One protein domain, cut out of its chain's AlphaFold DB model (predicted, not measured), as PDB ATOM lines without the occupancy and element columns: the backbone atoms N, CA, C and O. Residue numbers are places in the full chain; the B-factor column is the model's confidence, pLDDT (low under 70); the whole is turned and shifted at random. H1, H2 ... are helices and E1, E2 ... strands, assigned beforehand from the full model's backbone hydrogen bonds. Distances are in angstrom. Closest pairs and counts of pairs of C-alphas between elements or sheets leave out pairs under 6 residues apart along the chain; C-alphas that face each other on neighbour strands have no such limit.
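AT A GLANCE: This is residues 223 to 272, 284 to 308 and 315 to 355 of the 378 residues of an uncharacterized protein of Stereum hirsutum (strain FP-91666) (UniProt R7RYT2). A strongly twisted sheet of six strands, with bends in E1, E2 and E4 and staggered pairing in E3 and E6, has helix H1 over one face, while the long stretch 284 to 300, which has no named element, runs from a short pairing with E3 to another with E1. E5 and H2 lie toward opposite ends of the long axis. The printed part has 116 residues, with six named strands and two named helices that follow along the chain as E1 E2 E3 E4 E5 E6 H1 H2; the antiparallel sheet runs E1 E2 E3 E4 E6 E5. The class is mixed, and the whole is compact, with a radius of gyration of the C-alphas of 14.8 A and spans of 49 by 33 by 26 A.

IN THESE COORDINATES: E1, residues 223 to 230, begins at C-alpha 223 (-37.738, 18.061, -36.398) and is 20.7 A long. E2, 233 to 242, is 26.3 A; E3, 245 to 253, 25.4 A; E4, 259 to 266, 18.5 A. E5 is 301 to 306, E6 315 to 322. H1, 323 to 336, is 20.0 A; H2, 344 to 349, ends at C-alpha 349 (-51.813, 35.588, -41.661).

HOW THE PARTS SIT: E1 to E4 form a meander, each strand the antiparallel neighbour of the one before: N 226 and O 237 are 2.9 A apart, N 247 and O 240 3.0 A, N 252 and O 261 2.9 A. E6 is the antiparallel neighbour of E4, with N 260 and O 321 2.8 A apart, and of the edge strand E5, with N 303 and O 318 2.9 A apart, both within hydrogen-bond range. H1 makes two layers with the sheet, at a height of 8.5 A, slantwise to the strands; the closest C-alphas of E1 and H1, Gly 226 and Ala 333, are 5.9 A apart. H2 only grazes the sheet with residues 348 to 349. In H1 and H2 every O i to N i+4 pair is within hydrogen-bond range.

THE WHOLE: The C-alphas farthest apart, of Glu 308 and Glu 342, are 49.9 A apart. Residues 273 to 283 and 309 to 314 are not printed, with C-alpha gaps of 12.8 A and 10.2 A. Of the links printed whole, none is long. No printed residue is under 70 in pLDDT.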
ATOM      1  N   LEU A 223     -36.388  18.136 -35.864       94.00
ATOM      2  CA  LEU A 223     -37.738  18.061 -36.398       94.00
ATOM      3  C   LEU A 223     -38.672  18.891 -35.546       94.00
ATOM      4  O   LEU A 223     -38.639  18.839 -34.318       94.00
ATOM      5  N   VAL A 224     -39.536  19.616 -36.228       95.19
ATOM      6  CA  VAL A 224     -40.541  20.470 -35.617       95.19
ATOM      7  C   VAL A 224     -41.871  20.238 -36.321       95.19
ATOM      8  O   VAL A 224     -41.905  19.934 -37.513       95.19
ATOM      9  N   ALA A 225     -42.969  20.372 -35.595       95.31
ATOM     10  CA  ALA A 225     -44.305  20.462 -36.157       95.31
ATOM     11  C   ALA A 225     -44.817  21.896 -36.046       95.31
ATOM     12  O   ALA A 225     -44.374  22.679 -35.207       95.31
ATOM     13  N   GLY A 226     -45.781  22.227 -36.886       94.44
ATOM     14  CA  GLY A 226     -46.607  23.406 -36.710       94.44
ATOM     15  C   GLY A 226     -47.630  23.512 -37.820       94.44
ATOM     16  O   GLY A 226     -47.982  22.517 -38.451       94.44
ATOM     17  N   LEU A 227     -48.151  24.715 -38.028       94.75
ATOM     18  CA  LEU A 227     -49.304  24.941 -38.890       94.75
ATOM     19  C   LEU A 227     -48.914  25.690 -40.165       94.75
ATOM     20  O   LEU A 227     -48.091  26.606 -40.151       94.75
ATOM     21  N   VAL A 228     -49.538  25.309 -41.275       93.81
ATOM     22  CA  VAL A 228     -49.402  25.943 -42.590       93.81
ATOM     23  C   VAL A 228     -50.775  26.248 -43.163       93.81
ATOM     24  O   VAL A 228     -51.746  25.528 -42.934       93.81
ATOM     25  N   ARG A 229     -50.868  27.323 -43.939       93.38
ATOM     26  CA  ARG A 229     -52.071  27.695 -44.672       93.38
ATOM     27  C   ARG A 229     -52.032  27.087 -46.066       93.38
ATOM     28  O   ARG A 229     -51.090  27.319 -46.816       93.38
ATOM     29  N   VAL A 230     -53.089  26.377 -46.436       91.25
ATOM     30  CA  VAL A 230     -53.214  25.725 -47.740       91.25
ATOM     31  C   VAL A 230     -54.587  26.031 -48.312       91.25
ATOM     32  O   VAL A 230     -55.598  25.611 -47.759       91.25
ATOM     33  N   SER A 231     -54.635  26.799 -49.402       86.94
ATOM     34  CA  SER A 231     -55.876  27.125 -50.129       86.94
ATOM     35  C   SER A 231     -57.048  27.617 -49.259       86.94
ATOM     36  O   SER A 231     -58.208  27.378 -49.573       86.94
ATOM     37  N   GLY A 232     -56.748  28.325 -48.164       86.06
ATOM     38  CA  GLY A 232     -57.748  28.852 -47.224       86.06
ATOM     39  C   GLY A 232     -58.007  27.979 -45.994       86.06
ATOM     40  O   GLY A 232     -58.618  28.456 -45.044       86.06
ATOM     41  N   SER A 233     -57.484  26.757 -45.964       90.00
ATOM     42  CA  SER A 233     -57.495  25.882 -44.790       90.00
ATOM     43  C   SER A 233     -56.191  25.999 -44.004       90.00
ATOM     44  O   SER A 233     -55.159  26.394 -44.552       90.00
ATOM     45  N   VAL A 234     -56.217  25.623 -42.726       91.25
ATOM     46  CA  VAL A 234     -55.006  25.440 -41.918       91.25
ATOM     47  C   VAL A 234     -54.763  23.948 -41.744       91.25
ATOM     48  O   VAL A 234     -55.671  23.205 -41.376       91.25
ATOM     49  N   CYS A 235     -53.548  23.520 -42.068       91.25
ATOM     50  CA  CYS A 235     -53.120  22.130 -42.027       91.25
ATOM     51  C   CYS A 235     -51.885  21.998 -41.131       91.25
ATOM     52  O   CYS A 235     -51.075  22.929 -41.075       91.25
ATOM     53  N   PRO A 236     -51.694  20.850 -40.473       91.56
ATOM     54  CA  PRO A 236     -50.425  20.547 -39.829       91.56
ATOM     55  C   PRO A 236     -49.294  20.432 -40.859       91.56
ATOM     56  O   PRO A 236     -49.532  20.132 -42.022       91.56
ATOM     57  N   ALA A 237     -48.045  20.636 -40.458       93.50
ATOM     58  CA  ALA A 237     -46.825  20.441 -41.245       93.50
ATOM     59  C   ALA A 237     -45.713  19.935 -40.320       93.50
ATOM     60  O   ALA A 237     -45.549  20.460 -39.222       93.50
ATOM     61  N   VAL A 238     -44.935  18.950 -40.773       94.62
ATOM     62  CA  VAL A 238     -43.670  18.578 -40.127       94.62
ATOM     63  C   VAL A 238     -42.531  19.170 -40.940       94.62
ATOM     64  O   VAL A 238     -42.441  18.945 -42.149       94.62
ATOM     65  N   TRP A 239     -41.660  19.927 -40.283       94.31
ATOM     66  CA  TRP A 239     -40.496  20.548 -40.893       94.31
ATOM     67  C   TRP A 239     -39.208  19.952 -40.356       94.31
ATOM     68  O   TRP A 239     -39.098  19.569 -39.191       94.31
ATOM     69  N   ARG A 240     -38.202  19.956 -41.221       93.19
ATOM     70  CA  ARG A 240     -36.812  19.815 -40.825       93.19
ATOM     71  C   ARG A 240     -36.161  21.187 -40.859       93.19
ATOM     72  O   ARG A 240     -36.191  21.852 -41.894       93.19
ATOM     73  N   LEU A 241     -35.529  21.571 -39.757       89.25
ATOM     74  CA  LEU A 241     -34.737  22.793 -39.711       89.25
ATOM     75  C   LEU A 241     -33.330  22.514 -40.232       89.25
ATOM     76  O   LEU A 241     -32.677  21.553 -39.830       89.25
ATOM     77  N   LYS A 242     -32.855  23.350 -41.145       86.38
ATOM     78  CA  LYS A 242     -31.480  23.370 -41.640       86.38
ATOM     79  C   LYS A 242     -30.979  24.795 -41.508       86.38
ATOM     80  O   LYS A 242     -31.340  25.658 -42.298       86.38
ATOM     81  N   ASP A 243     -30.164  25.041 -40.492       80.88
ATOM     82  CA  ASP A 243     -29.676  26.375 -40.143       80.88
ATOM     83  C   ASP A 243     -30.841  27.348 -39.866       80.88
ATOM     84  O   ASP A 243     -31.458  27.272 -38.807       80.88
ATOM     85  N   PHE A 244     -31.168  28.217 -40.827       72.06
ATOM     86  CA  PHE A 244     -32.288  29.173 -40.788       72.06
ATOM     87  C   PHE A 244     -33.328  28.916 -41.885       72.06
ATOM     88  O   PHE A 244     -34.209  29.738 -42.134       72.06
ATOM     89  N   GLU A 245     -33.201  27.787 -42.570       83.25
ATOM     90  CA  GLU A 245     -34.065  27.355 -43.650       83.25
ATOM     91  C   GLU A 245     -34.885  26.156 -43.170       83.25
ATOM     92  O   GLU A 245     -34.389  25.278 -42.463       83.25
ATOM     93  N   SER A 246     -36.164  26.121 -43.529       83.94
ATOM     94  CA  SER A 246     -37.047  25.014 -43.167       83.94
ATOM     95  C   SER A 246     -37.535  24.295 -44.414       83.94
ATOM     96  O   SER A 246     -37.901  24.934 -45.401       83.94
ATOM     97  N   GLU A 247     -37.526  22.964 -44.363       90.62
ATOM     98  CA  GLU A 247     -38.025  22.102 -45.433       90.62
ATOM     99  C   GLU A 247     -39.205  21.279 -44.916       90.62
ATOM    100  O   GLU A 247     -39.089  20.586 -43.901       90.62
ATOM    101  N   ILE A 248     -40.340  21.326 -45.618       90.94
ATOM    102  CA  ILE A 248     -41.518  20.522 -45.271       90.94
ATOM    103  C   ILE A 248     -41.257  19.066 -45.649       90.94
ATOM    104  O   ILE A 248     -40.902  18.748 -46.786       90.94
ATOM    105  N   MET A 249     -41.457  18.175 -44.691       92.62
ATOM    106  CA  MET A 249     -41.255  16.746 -44.845       92.62
ATOM    107  C   MET A 249     -42.498  16.051 -45.385       92.62
ATOM    108  O   MET A 249     -43.616  16.341 -44.966       92.62
ATOM    109  N   ASP A 250     -42.282  15.083 -46.273       91.44
ATOM    110  CA  ASP A 250     -43.344  14.222 -46.778       91.44
ATOM    111  C   ASP A 250     -43.503  12.964 -45.907       91.44
ATOM    112  O   ASP A 250     -42.747  11.992 -46.019       91.44
ATOM    113  N   ILE A 251     -44.422  13.044 -44.941       91.56
ATOM    114  CA  ILE A 251     -44.695  12.000 -43.948       91.56
ATOM    115  C   ILE A 251     -45.987  11.250 -44.270       91.56
ATOM    116  O   ILE A 251     -47.013  11.858 -44.540       91.56
ATOM    117  N   CYS A 252     -45.967   9.923 -44.182       89.81
ATOM    118  CA  CYS A 252     -47.137   9.083 -44.426       89.81
ATOM    119  C   CYS A 252     -47.471   8.221 -43.209       89.81
ATOM    120  O   CYS A 252     -46.586   7.827 -42.448       89.81
ATOM    121  N   VAL A 253     -48.754   7.903 -43.048       90.25
ATOM    122  CA  VAL A 253     -49.225   6.989 -42.000       90.25
ATOM    123  C   VAL A 253     -48.711   5.581 -42.302       90.25
ATOM    124  O   VAL A 253     -48.825   5.102 -43.435       90.25
ATOM    125  N   ARG A 254     -48.138   4.909 -41.303       89.62
ATOM    126  CA  ARG A 254     -47.733   3.506 -41.417       89.62
ATOM    127  C   ARG A 254     -48.952   2.590 -41.511       89.62
ATOM    128  O   ARG A 254     -50.077   2.964 -41.203       89.62
ATOM    129  N   VAL A 255     -48.712   1.345 -41.918       87.38
ATOM    130  CA  VAL A 255     -49.762   0.319 -42.053       87.38
ATOM    131  C   VAL A 255     -50.485   0.048 -40.726       87.38
ATOM    132  O   VAL A 255     -51.650  -0.333 -40.742       87.38
ATOM    133  N   ASP A 256     -49.814   0.262 -39.590       88.19
ATOM    134  CA  ASP A 256     -50.405   0.125 -38.255       88.19
ATOM    135  C   ASP A 256     -51.417   1.232 -37.912       88.19
ATOM    136  O   ASP A 256     -52.266   1.026 -37.050       88.19
ATOM    137  N   GLY A 257     -51.370   2.379 -38.596       88.50
ATOM    138  CA  GLY A 257     -52.223   3.532 -38.309       88.50
ATOM    139  C   GLY A 257     -51.849   4.308 -37.041       88.50
ATOM    140  O   GLY A 257     -52.507   5.295 -36.733       88.50
ATOM    141  N   GLU A 258     -50.809   3.893 -36.313       91.56
ATOM    142  CA  GLU A 258     -50.435   4.464 -35.007       91.56
ATOM    143  C   GLU A 258     -49.217   5.391 -35.092       91.56
ATOM    144  O   GLU A 258     -48.913   6.144 -34.160       91.56
ATOM    145  N   SER A 259     -48.487   5.332 -36.205       93.75
ATOM    146  CA  SER A 259     -47.286   6.131 -36.398       93.75
ATOM    147  C   SER A 259     -47.155   6.671 -37.812       93.75
ATOM    148  O   SER A 259     -47.682   6.128 -38.784       93.75
ATOM    149  N   TRP A 260     -46.414   7.765 -37.916       93.94
ATOM    150  CA  TRP A 260     -46.046   8.403 -39.168       93.94
ATOM    151  C   TRP A 260     -44.605   8.069 -39.487       93.94
ATOM    152  O   TRP A 260     -43.754   8.048 -38.600       93.94
ATOM    153  N   GLU A 261     -44.311   7.841 -40.757       94.38
ATOM    154  CA  GLU A 261     -42.957   7.639 -41.248       94.38
ATOM    155  C   GLU A 261     -42.612   8.670 -42.315       94.38
ATOM    156  O   GLU A 261     -43.432   9.029 -43.159       94.38
ATOM    157  N   TRP A 262     -41.364   9.133 -42.313       94.50
ATOM    158  CA  TRP A 262     -40.869   9.940 -43.419       94.50
ATOM    159  C   TRP A 262     -40.619   9.066 -44.651       94.50
ATOM    160  O   TRP A 262     -39.912   8.052 -44.588       94.50
ATOM    161  N   ASN A 263     -41.146   9.488 -45.802       90.50
ATOM    162  CA  ASN A 263     -40.998   8.755 -47.058       90.50
ATOM    163  C   ASN A 263     -39.680   9.068 -47.807       90.50
ATOM    164  O   ASN A 263     -39.396   8.491 -48.861       90.50
ATOM    165  N   GLY A 264     -38.846   9.960 -47.262       89.88
ATOM    166  CA  GLY A 264     -37.580  10.375 -47.867       89.88
ATOM    167  C   GLY A 264     -37.696  11.521 -48.875       89.88
ATOM    168  O   GLY A 264     -36.707  11.809 -49.552       89.88
ATOM    169  N   LYS A 265     -38.869  12.152 -49.004       90.50
ATOM    170  CA  LYS A 265     -39.124  13.290 -49.893       90.50
ATOM    171  C   LYS A 265     -39.453  14.549 -49.091       90.50
ATOM    172  O   LYS A 265     -39.843  14.485 -47.925       90.50
ATOM    173  N   TYR A 266     -39.256  15.692 -49.732       90.94
ATOM    174  CA  TYR A 266     -39.659  16.995 -49.216       90.94
ATOM    175  C   TYR A 266     -40.765  17.553 -50.102       90.94
ATOM    176  O   TYR A 266     -40.745  17.355 -51.322       90.94
ATOM    177  N   VAL A 267     -41.716  18.245 -49.483       88.69
ATOM    178  CA  VAL A 267     -42.830  18.891 -50.178       88.69
ATOM    179  C   VAL A 267     -42.311  20.125 -50.899       88.69
ATOM    180  O   VAL A 267     -41.495  20.887 -50.377       88.69
ATOM    181  N   ARG A 268     -42.776  20.314 -52.132       87.06
ATOM    182  CA  ARG A 268     -42.415  21.468 -52.946       87.06
ATOM    183  C   ARG A 268     -43.375  22.614 -52.657       87.06
ATOM    184  O   ARG A 268     -44.581  22.435 -52.707       87.06
ATOM    185  N   LEU A 269     -42.834  23.802 -52.413       85.19
ATOM    186  CA  LEU A 269     -43.633  24.977 -52.054       85.19
ATOM    187  C   LEU A 269     -44.190  25.714 -53.276       85.19
ATOM    188  O   LEU A 269     -45.256  26.318 -53.208       85.19
ATOM    189  N   VAL A 270     -43.445  25.689 -54.386       80.38
ATOM    190  CA  VAL A 270     -43.790  26.414 -55.613       80.38
ATOM    191  C   VAL A 270     -44.141  25.409 -56.710       80.38
ATOM    192  O   VAL A 270     -43.251  24.649 -57.119       80.38
ATOM    193  N   PRO A 271     -45.383  25.414 -57.227       75.75
ATOM    194  CA  PRO A 271     -45.766  24.531 -58.321       75.75
ATOM    195  C   PRO A 271     -44.946  24.849 -59.578       75.75
ATOM    196  O   PRO A 271     -44.537  25.992 -59.816       75.75
ATOM    197  N   GLU A 272     -44.686  23.841 -60.413       75.38
ATOM    198  CA  GLU A 272     -44.038  24.066 -61.705       75.38
ATOM    199  C   GLU A 272     -44.974  24.877 -62.607       75.38
ATOM    200  O   GLU A 272     -45.889  24.347 -63.231       75.38
ATOM    201  N   ARG A 284     -34.364  26.787 -53.319       77.62
ATOM    202  CA  ARG A 284     -35.422  27.745 -52.967       77.62
ATOM    203  C   ARG A 284     -36.854  27.223 -53.118       77.62
ATOM    204  O   ARG A 284     -37.759  27.833 -52.576       77.62
ATOM    205  N   GLN A 285     -37.081  26.136 -53.855       81.00
ATOM    206  CA  GLN A 285     -38.413  25.536 -54.008       81.00
ATOM    207  C   GLN A 285     -38.845  24.697 -52.798       81.00
ATOM    208  O   GLN A 285     -40.004  24.293 -52.736       81.00
ATOM    209  N   PHE A 286     -37.925  24.430 -51.870       81.25
ATOM    210  CA  PHE A 286     -38.157  23.618 -50.674       81.25
ATOM    211  C   PHE A 286     -37.961  24.406 -49.379       81.25
ATOM    212  O   PHE A 286     -38.255  23.882 -48.314       81.25
ATOM    213  N   VAL A 287     -37.467  25.642 -49.477       83.62
ATOM    214  CA  VAL A 287     -37.078  26.462 -48.333       83.62
ATOM    215  C   VAL A 287     -38.150  27.486 -48.026       83.62
ATOM    216  O   VAL A 287     -38.567  28.248 -48.901       83.62
ATOM    217  N   LEU A 288     -38.531  27.536 -46.758       84.81
ATOM    218  CA  LEU A 288     -39.482  28.488 -46.220       84.81
ATOM    219  C   LEU A 288     -38.881  29.231 -45.017       84.81
ATOM    220  O   LEU A 288     -38.181  28.636 -44.192       84.81
ATOM    221  N   GLU A 289     -39.190  30.521 -44.901       82.12
ATOM    222  CA  GLU A 289     -38.939  31.311 -43.695       82.12
ATOM    223  C   GLU A 289     -40.128  31.154 -42.736       82.12
ATOM    224  O   GLU A 289     -41.262  31.491 -43.080       82.12
ATOM    225  N   ILE A 290     -39.874  30.631 -41.533       84.69
ATOM    226  CA  ILE A 290     -40.900  30.426 -40.505       84.69
ATOM    227  C   ILE A 290     -40.612  31.360 -39.322       84.69
ATOM    228  O   ILE A 290     -39.495  31.346 -38.800       84.69
ATOM    229  N   PRO A 291     -41.593  32.157 -38.855       86.38
ATOM    230  CA  PRO A 291     -41.480  32.873 -37.591       86.38
ATOM    231  C   PRO A 291     -41.134  31.925 -36.437       86.38
ATOM    232  O   PRO A 291     -41.812  30.923 -36.250       86.38
ATOM    233  N   ALA A 292     -40.141  32.269 -35.616       85.06
ATOM    234  CA  ALA A 292     -39.619  31.399 -34.550       85.06
ATOM    235  C   ALA A 292     -40.649  30.957 -33.487       85.06
ATOM    236  O   ALA A 292     -40.363  30.064 -32.702       85.06
ATOM    237  N   ILE A 293     -41.829  31.579 -33.455       85.69
ATOM    238  CA  ILE A 293     -42.932  31.236 -32.546       85.69
ATOM    239  C   ILE A 293     -43.815  30.083 -33.046       85.69
ATOM    240  O   ILE A 293     -44.659  29.621 -32.292       85.69
ATOM    241  N   LEU A 294     -43.688  29.680 -34.314       89.50
ATOM    242  CA  LEU A 294     -44.532  28.646 -34.929       89.50
ATOM    243  C   LEU A 294     -43.962  27.218 -34.851       89.50
ATOM    244  O   LEU A 294     -44.763  26.288 -34.837       89.50
ATOM    245  N   PRO A 295     -42.633  26.992 -34.873       92.25
ATOM    246  CA  PRO A 295     -42.073  25.657 -34.723       92.25
ATOM    247  C   PRO A 295     -42.233  25.118 -33.305       92.25
ATOM    248  O   PRO A 295     -41.737  25.713 -32.351       92.25
ATOM    249  N   HIS A 296     -42.836  23.940 -33.190       93.50
ATOM    250  CA  HIS A 296     -42.898  23.169 -31.956       93.50
ATOM    251  C   HIS A 296     -42.019  21.919 -32.081       93.50
ATOM    252  O   HIS A 296     -42.159  21.178 -33.057       93.50
ATOM    253  N   PRO A 297     -41.095  21.662 -31.144       93.38
ATOM    254  CA  PRO A 297     -40.142  20.562 -31.255       93.38
ATOM    255  C   PRO A 297     -40.824  19.189 -31.230       93.38
ATOM    256  O   PRO A 297     -41.731  18.934 -30.442       93.38
ATOM    257  N   LEU A 298     -40.336  18.280 -32.074       94.62
ATOM    258  CA  LEU A 298     -40.713  16.868 -32.096       94.62
ATOM    259  C   LEU A 298     -39.545  16.001 -31.617       94.62
ATOM    260  O   LEU A 298     -38.378  16.336 -31.804       94.62
ATOM    261  N   SER A 299     -39.855  14.834 -31.055       94.06
ATOM    262  CA  SER A 299     -38.869  13.811 -30.671       94.06
ATOM    263  C   SER A 299     -39.050  12.543 -31.513       94.06
ATOM    264  O   SER A 299     -39.558  11.538 -31.008       94.06
ATOM    265  N   PRO A 300     -38.663  12.564 -32.804       95.06
ATOM    266  CA  PRO A 300     -38.790  11.400 -33.671       95.06
ATOM    267  C   PRO A 300     -37.945  10.228 -33.174       95.06
ATOM    268  O   PRO A 300     -36.825  10.384 -32.691       95.06
ATOM    269  N   THR A 301     -38.449   9.020 -33.400       95.25
ATOM    270  CA  THR A 301     -37.685   7.783 -33.239       95.25
ATOM    271  C   THR A 301     -37.090   7.371 -34.583       95.25
ATOM    272  O   THR A 301     -37.762   7.436 -35.612       95.25
ATOM    273  N   ILE A 302     -35.830   6.930 -34.604       94.31
ATOM    274  CA  ILE A 302     -35.202   6.377 -35.812       94.31
ATOM    275  C   ILE A 302     -35.582   4.900 -35.926       94.31
ATOM    276  O   ILE A 302     -35.304   4.118 -35.017       94.31
ATOM    277  N   SER A 303     -36.169   4.505 -37.052       94.06
ATOM    278  CA  SER A 303     -36.510   3.113 -37.350       94.06
ATOM    279  C   SER A 303     -35.860   2.647 -38.653       94.06
ATOM    280  O   SER A 303     -35.550   3.437 -39.549       94.06
ATOM    281  N   ALA A 304     -35.596   1.344 -38.748       92.81
ATOM    282  CA  ALA A 304     -35.111   0.731 -39.976       92.81
ATOM    283  C   ALA A 304     -36.301   0.393 -40.882       92.81
ATOM    284  O   ALA A 304     -37.252  -0.260 -40.454       92.81
ATOM    285  N   ARG A 305     -36.225   0.826 -42.139       87.12
ATOM    286  CA  ARG A 305     -37.186   0.529 -43.195       87.12
ATOM    287  C   ARG A 305     -36.552  -0.412 -44.210       87.12
ATOM    288  O   ARG A 305     -35.442  -0.175 -44.694       87.12
ATOM    289  N   GLU A 306     -37.287  -1.459 -44.551       85.00
ATOM    290  CA  GLU A 306     -36.952  -2.332 -45.670       85.00
ATOM    291  C   GLU A 306     -37.324  -1.618 -46.978       85.00
ATOM    292  O   GLU A 306     -38.457  -1.171 -47.168       85.00
ATOM    293  N   CYS A 307     -36.349  -1.437 -47.870       76.50
ATOM    294  CA  CYS A 307     -36.590  -0.885 -49.199       76.50
ATOM    295  C   CYS A 307     -36.952  -2.021 -50.160       76.50
ATOM    296  O   CYS A 307     -36.089  -2.790 -50.563       76.50
ATOM    297  N   GLU A 308     -38.222  -2.090 -50.555       73.75
ATOM    298  CA  GLU A 308     -38.768  -3.165 -51.403       73.75
ATOM    299  C   GLU A 308     -38.211  -3.165 -52.843       73.75
ATOM    300  O   GLU A 308     -38.271  -4.170 -53.544       73.75
ATOM    301  N   LEU A 315     -30.989  -1.939 -45.185       85.19
ATOM    302  CA  LEU A 315     -31.815  -1.295 -44.170       85.19
ATOM    303  C   LEU A 315     -31.600   0.217 -44.258       85.19
ATOM    304  O   LEU A 315     -30.548   0.735 -43.865       85.19
ATOM    305  N   LYS A 316     -32.593   0.932 -44.786       88.88
ATOM    306  CA  LYS A 316     -32.588   2.393 -44.810       88.88
ATOM    307  C   LYS A 316     -33.155   2.887 -43.487       88.88
ATOM    308  O   LYS A 316     -34.267   2.535 -43.118       88.88
ATOM    309  N   HIS A 317     -32.401   3.709 -42.773       91.56
ATOM    310  CA  HIS A 317     -32.910   4.334 -41.556       91.56
ATOM    311  C   HIS A 317     -33.818   5.505 -41.942       91.56
ATOM    312  O   HIS A 317     -33.474   6.289 -42.830       91.56
ATOM    313  N   THR A 318     -34.977   5.605 -41.300       94.06
ATOM    314  CA  THR A 318     -35.930   6.704 -41.473       94.06
ATOM    315  C   THR A 318     -36.427   7.201 -40.120       94.06
ATOM    316  O   THR A 318     -36.212   6.565 -39.087       94.06
ATOM    317  N   TRP A 319     -37.070   8.363 -40.122       94.69
ATOM    318  CA  TRP A 319     -37.719   8.914 -38.942       94.69
ATOM    319  C   TRP A 319     -39.152   8.418 -38.840       94.69
ATOM    320  O   TRP A 319     -39.862   8.312 -39.842       94.69
ATOM    321  N   THR A 320     -39.553   8.140 -37.607       95.00
ATOM    322  CA  THR A 320     -40.907   7.756 -37.224       95.00
ATOM    323  C   THR A 320     -41.396   8.631 -36.081       95.00
ATOM    324  O   THR A 320     -40.630   8.943 -35.171       95.00
ATOM    325  N   LEU A 321     -42.661   9.026 -36.140       95.62
ATOM    326  CA  LEU A 321     -43.337   9.867 -35.153       95.62
ATOM    327  C   LEU A 321     -44.570   9.118 -34.649       95.62
ATOM    328  O   LEU A 321     -45.272   8.499 -35.449       95.62
ATOM    329  N   SER A 322     -44.845   9.152 -33.345       95.31
ATOM    330  CA  SER A 322     -46.103   8.603 -32.833       95.31
ATOM    331  C   SER A 322     -47.258   9.545 -33.176       95.31
ATOM    332  O   SER A 322     -47.090  10.765 -33.168       95.31
ATOM    333  N   GLN A 323     -48.434   8.981 -33.463       93.56
ATOM    334  CA  GLN A 323     -49.657   9.762 -33.663       93.56
ATOM    335  C   GLN A 323     -49.927  10.669 -32.455       93.56
ATOM    336  O   GLN A 323     -50.133  11.863 -32.625       93.56
ATOM    337  N   GLN A 324     -49.809  10.120 -31.240       94.81
ATOM    338  CA  GLN A 324     -50.030  10.856 -29.994       94.81
ATOM    339  C   GLN A 324     -49.137  12.098 -29.872       94.81
ATOM    340  O   GLN A 324     -49.630  13.167 -29.543       94.81
ATOM    341  N   GLN A 325     -47.835  11.976 -30.152       94.25
ATOM    342  CA  GLN A 325     -46.923  13.117 -30.059       94.25
ATOM    343  C   GLN A 325     -47.275  14.201 -31.077       94.25
ATOM    344  O   GLN A 325     -47.170  15.386 -30.776       94.25
ATOM    345  N   LEU A 326     -47.642  13.792 -32.293       92.88
ATOM    346  CA  LEU A 326     -48.029  14.736 -33.327       92.88
ATOM    347  C   LEU A 326     -49.318  15.463 -32.929       92.88
ATOM    348  O   LEU A 326     -49.357  16.682 -33.026       92.88
ATOM    349  N   ASP A 327     -50.320  14.743 -32.424       93.12
ATOM    350  CA  ASP A 327     -51.581  15.329 -31.962       93.12
ATOM    351  C   ASP A 327     -51.367  16.307 -30.803       93.12
ATOM    352  O   ASP A 327     -51.827  17.439 -30.883       93.12
ATOM    353  N   GLU A 328     -50.595  15.928 -29.778       93.88
ATOM    354  CA  GLU A 328     -50.281  16.801 -28.637       93.88
ATOM    355  C   GLU A 328     -49.626  18.114 -29.093       93.88
ATOM    356  O   GLU A 328     -50.049  19.205 -28.713       93.88
ATOM    357  N   VAL A 329     -48.620  18.018 -29.966       93.56
ATOM    358  CA  VAL A 329     -47.898  19.193 -30.463       93.56
ATOM    359  C   VAL A 329     -48.767  20.061 -31.380       93.56
ATOM    360  O   VAL A 329     -48.638  21.287 -31.386       93.56
ATOM    361  N   LEU A 330     -49.653  19.452 -32.165       91.38
ATOM    362  CA  LEU A 330     -50.565  20.181 -33.041       91.38
ATOM    363  C   LEU A 330     -51.712  20.838 -32.277       91.38
ATOM    364  O   LEU A 330     -52.100  21.947 -32.642       91.38
ATOM    365  N   ASP A 331     -52.213  20.206 -31.220       92.88
ATOM    366  CA  ASP A 331     -53.194  20.798 -30.312       92.88
ATOM    367  C   ASP A 331     -52.603  22.028 -29.613       92.88
ATOM    368  O   ASP A 331     -53.245  23.084 -29.556       92.88
ATOM    369  N   ASP A 332     -51.343  21.939 -29.179       93.25
ATOM    370  CA  ASP A 332     -50.602  23.087 -28.670       93.25
ATOM    371  C   ASP A 332     -50.495  24.176 -29.747       93.25
ATOM    372  O   ASP A 332     -50.962  25.294 -29.526       93.25
ATOM    373  N   ALA A 333     -49.980  23.866 -30.941       93.56
ATOM    374  CA  ALA A 333     -49.854  24.833 -32.038       93.56
ATOM    375  C   ALA A 333     -51.197  25.490 -32.417       93.56
ATOM    376  O   ALA A 333     -51.263  26.686 -32.717       93.56
ATOM    377  N   TRP A 334     -52.287  24.726 -32.367       93.75
ATOM    378  CA  TRP A 334     -53.637  25.215 -32.611       93.75
ATOM    379  C   TRP A 334     -54.105  26.168 -31.512       93.75
ATOM    380  O   TRP A 334     -54.635  27.241 -31.807       93.75
ATOM    381  N   SER A 335     -53.856  25.836 -30.244       93.38
ATOM    382  CA  SER A 335     -54.190  26.705 -29.111       93.38
ATOM    383  C   SER A 335     -53.477  28.064 -29.192       93.38
ATOM    384  O   SER A 335     -54.075  29.097 -28.868       93.38
ATOM    385  N   TRP A 336     -52.247  28.096 -29.723       92.25
ATOM    386  CA  TRP A 336     -51.462  29.318 -29.936       92.25
ATOM    387  C   TRP A 336     -52.090  30.274 -30.953       92.25
ATOM    388  O   TRP A 336     -51.944  31.492 -30.818       92.25
ATOM    389  N   LEU A 337     -52.848  29.761 -31.928       93.31
ATOM    390  CA  LEU A 337     -53.610  30.610 -32.848       93.31
ATOM    391  C   LEU A 337     -54.774  31.331 -32.166       93.31
ATOM    392  O   LEU A 337     -55.273  32.310 -32.723       93.31
ATOM    393  N   LYS A 338     -55.171  30.894 -30.962       94.50
ATOM    394  CA  LYS A 338     -56.352  31.358 -30.226       94.50
ATOM    395  C   LYS A 338     -57.608  31.287 -31.103       94.50
ATOM    396  O   LYS A 338     -58.181  32.328 -31.418       94.50
ATOM    397  N   PRO A 339     -58.055  30.081 -31.494       93.69
ATOM    398  CA  PRO A 339     -59.120  29.894 -32.482       93.69
ATOM    399  C   PRO A 339     -60.454  30.548 -32.095       93.69
ATOM    400  O   PRO A 339     -61.247  30.892 -32.963       93.69
ATOM    401  N   GLU A 340     -60.692  30.745 -30.798       95.25
ATOM    402  CA  GLU A 340     -61.901  31.382 -30.260       95.25
ATOM    403  C   GLU A 340     -61.818  32.921 -30.209       95.25
ATOM    404  O   GLU A 340     -62.803  33.587 -29.896       95.25
ATOM    405  N   SER A 341     -60.646  33.499 -30.484       96.50
ATOM    406  CA  SER A 341     -60.391  34.940 -30.425       96.50
ATOM    407  C   SER A 341     -60.514  35.589 -31.802       96.50
ATOM    408  O   SER A 341     -60.156  34.996 -32.815       96.50
ATOM    409  N   GLU A 342     -60.901  36.866 -31.847       95.94
ATOM    410  CA  GLU A 342     -60.841  37.682 -33.072       95.94
ATOM    411  C   GLU A 342     -59.399  37.830 -33.606       95.94
ATOM    412  O   GLU A 342     -59.191  38.050 -34.800       95.94
ATOM    413  N   GLU A 343     -58.391  37.644 -32.741       94.69
ATOM    414  CA  GLU A 343     -56.967  37.635 -33.109       94.69
ATOM    415  C   GLU A 343     -56.590  36.468 -34.036       94.69
ATOM    416  O   GLU A 343     -55.536  36.513 -34.680       94.69
ATOM    417  N   VAL A 344     -57.437  35.436 -34.149       94.50
ATOM    418  CA  VAL A 344     -57.158  34.265 -34.985       94.50
ATOM    419  C   VAL A 344     -56.897  34.657 -36.438       94.50
ATOM    420  O   VAL A 344     -55.999  34.114 -37.071       94.50
ATOM    421  N   LEU A 345     -57.597  35.668 -36.961       93.44
ATOM    422  CA  LEU A 345     -57.426  36.115 -38.344       93.44
ATOM    423  C   LEU A 345     -56.044  36.729 -38.578       93.44
ATOM    424  O   LEU A 345     -55.423  36.470 -39.608       93.44
ATOM    425  N   SER A 346     -55.540  37.512 -37.619       93.25
ATOM    426  CA  SER A 346     -54.171  38.036 -37.676       93.25
ATOM    427  C   SER A 346     -53.130  36.935 -37.482       93.25
ATOM    428  O   SER A 346     -52.100  36.949 -38.151       93.25
ATOM    429  N   ASN A 347     -53.412  35.948 -36.630       93.38
ATOM    430  CA  ASN A 347     -52.499  34.837 -36.368       93.38
ATOM    431  C   ASN A 347     -52.443  33.845 -37.543       93.38
ATOM    432  O   ASN A 347     -51.401  33.275 -37.834       93.38
ATOM    433  N   ILE A 348     -53.523  33.667 -38.301       94.50
ATOM    434  CA  ILE A 348     -53.492  32.849 -39.523       94.50
ATOM    435  C   ILE A 348     -52.644  33.523 -40.611       94.50
ATOM    436  O   ILE A 348     -52.006  32.837 -41.406       94.50
ATOM    437  N   GLN A 349     -52.601  34.859 -40.658       93.88
ATOM    438  CA  GLN A 349     -51.813  35.588 -41.661       93.88
ATOM    439  C   GLN A 349     -50.300  35.438 -41.472       93.88
ATOM    440  O   GLN A 349     -49.564  35.606 -42.442       93.88
ATOM    441  N   ILE A 350     -49.839  35.108 -40.258       93.75
ATOM    442  CA  ILE A 350     -48.423  34.806 -40.013       93.75
ATOM    443  C   ILE A 350     -48.052  33.371 -40.406       93.75
ATOM    444  O   ILE A 350     -46.863  33.065 -40.496       93.75
ATOM    445  N   LEU A 351     -49.040  32.496 -40.638       94.50
ATOM    446  CA  LEU A 351     -48.771  31.123 -41.040       94.50
ATOM    447  C   LEU A 351     -48.200  31.079 -42.460       94.50
ATOM    448  O   LEU A 351     -48.707  31.762 -43.361       94.50
ATOM    449  N   PRO A 352     -47.201  30.221 -42.701       92.44
ATOM    450  CA  PRO A 352     -46.685  30.006 -44.039       92.44
ATOM    451  C   PRO A 352     -47.764  29.529 -45.001       92.44
ATOM    452  O   PRO A 352     -48.556  28.655 -44.657       92.44
ATOM    453  N   ALA A 353     -47.782  30.073 -46.215       91.38
ATOM    454  CA  ALA A 353     -48.741  29.685 -47.241       91.38
ATOM    455  C   ALA A 353     -48.120  28.697 -48.235       91.38
ATOM    456  O   ALA A 353     -47.059  28.969 -48.795       91.38
ATOM    457  N   ILE A 354     -48.807  27.584 -48.476       90.06
ATOM    458  CA  ILE A 354     -48.478  26.605 -49.514       90.06
ATOM    459  C   ILE A 354     -49.523  26.746 -50.619       90.06
ATOM    460  O   ILE A 354     -50.725  26.638 -50.365       90.06
ATOM    461  N   GLU A 355     -49.064  27.027 -51.836       88.12
ATOM    462  CA  GLU A 355     -49.944  27.179 -53.003       88.12
ATOM    463  C   GLU A 355     -50.349  25.824 -53.594       88.12
ATOM    464  O   GLU A 355     -51.439  25.685 -54.142       88.12
TER     465      GLU A 355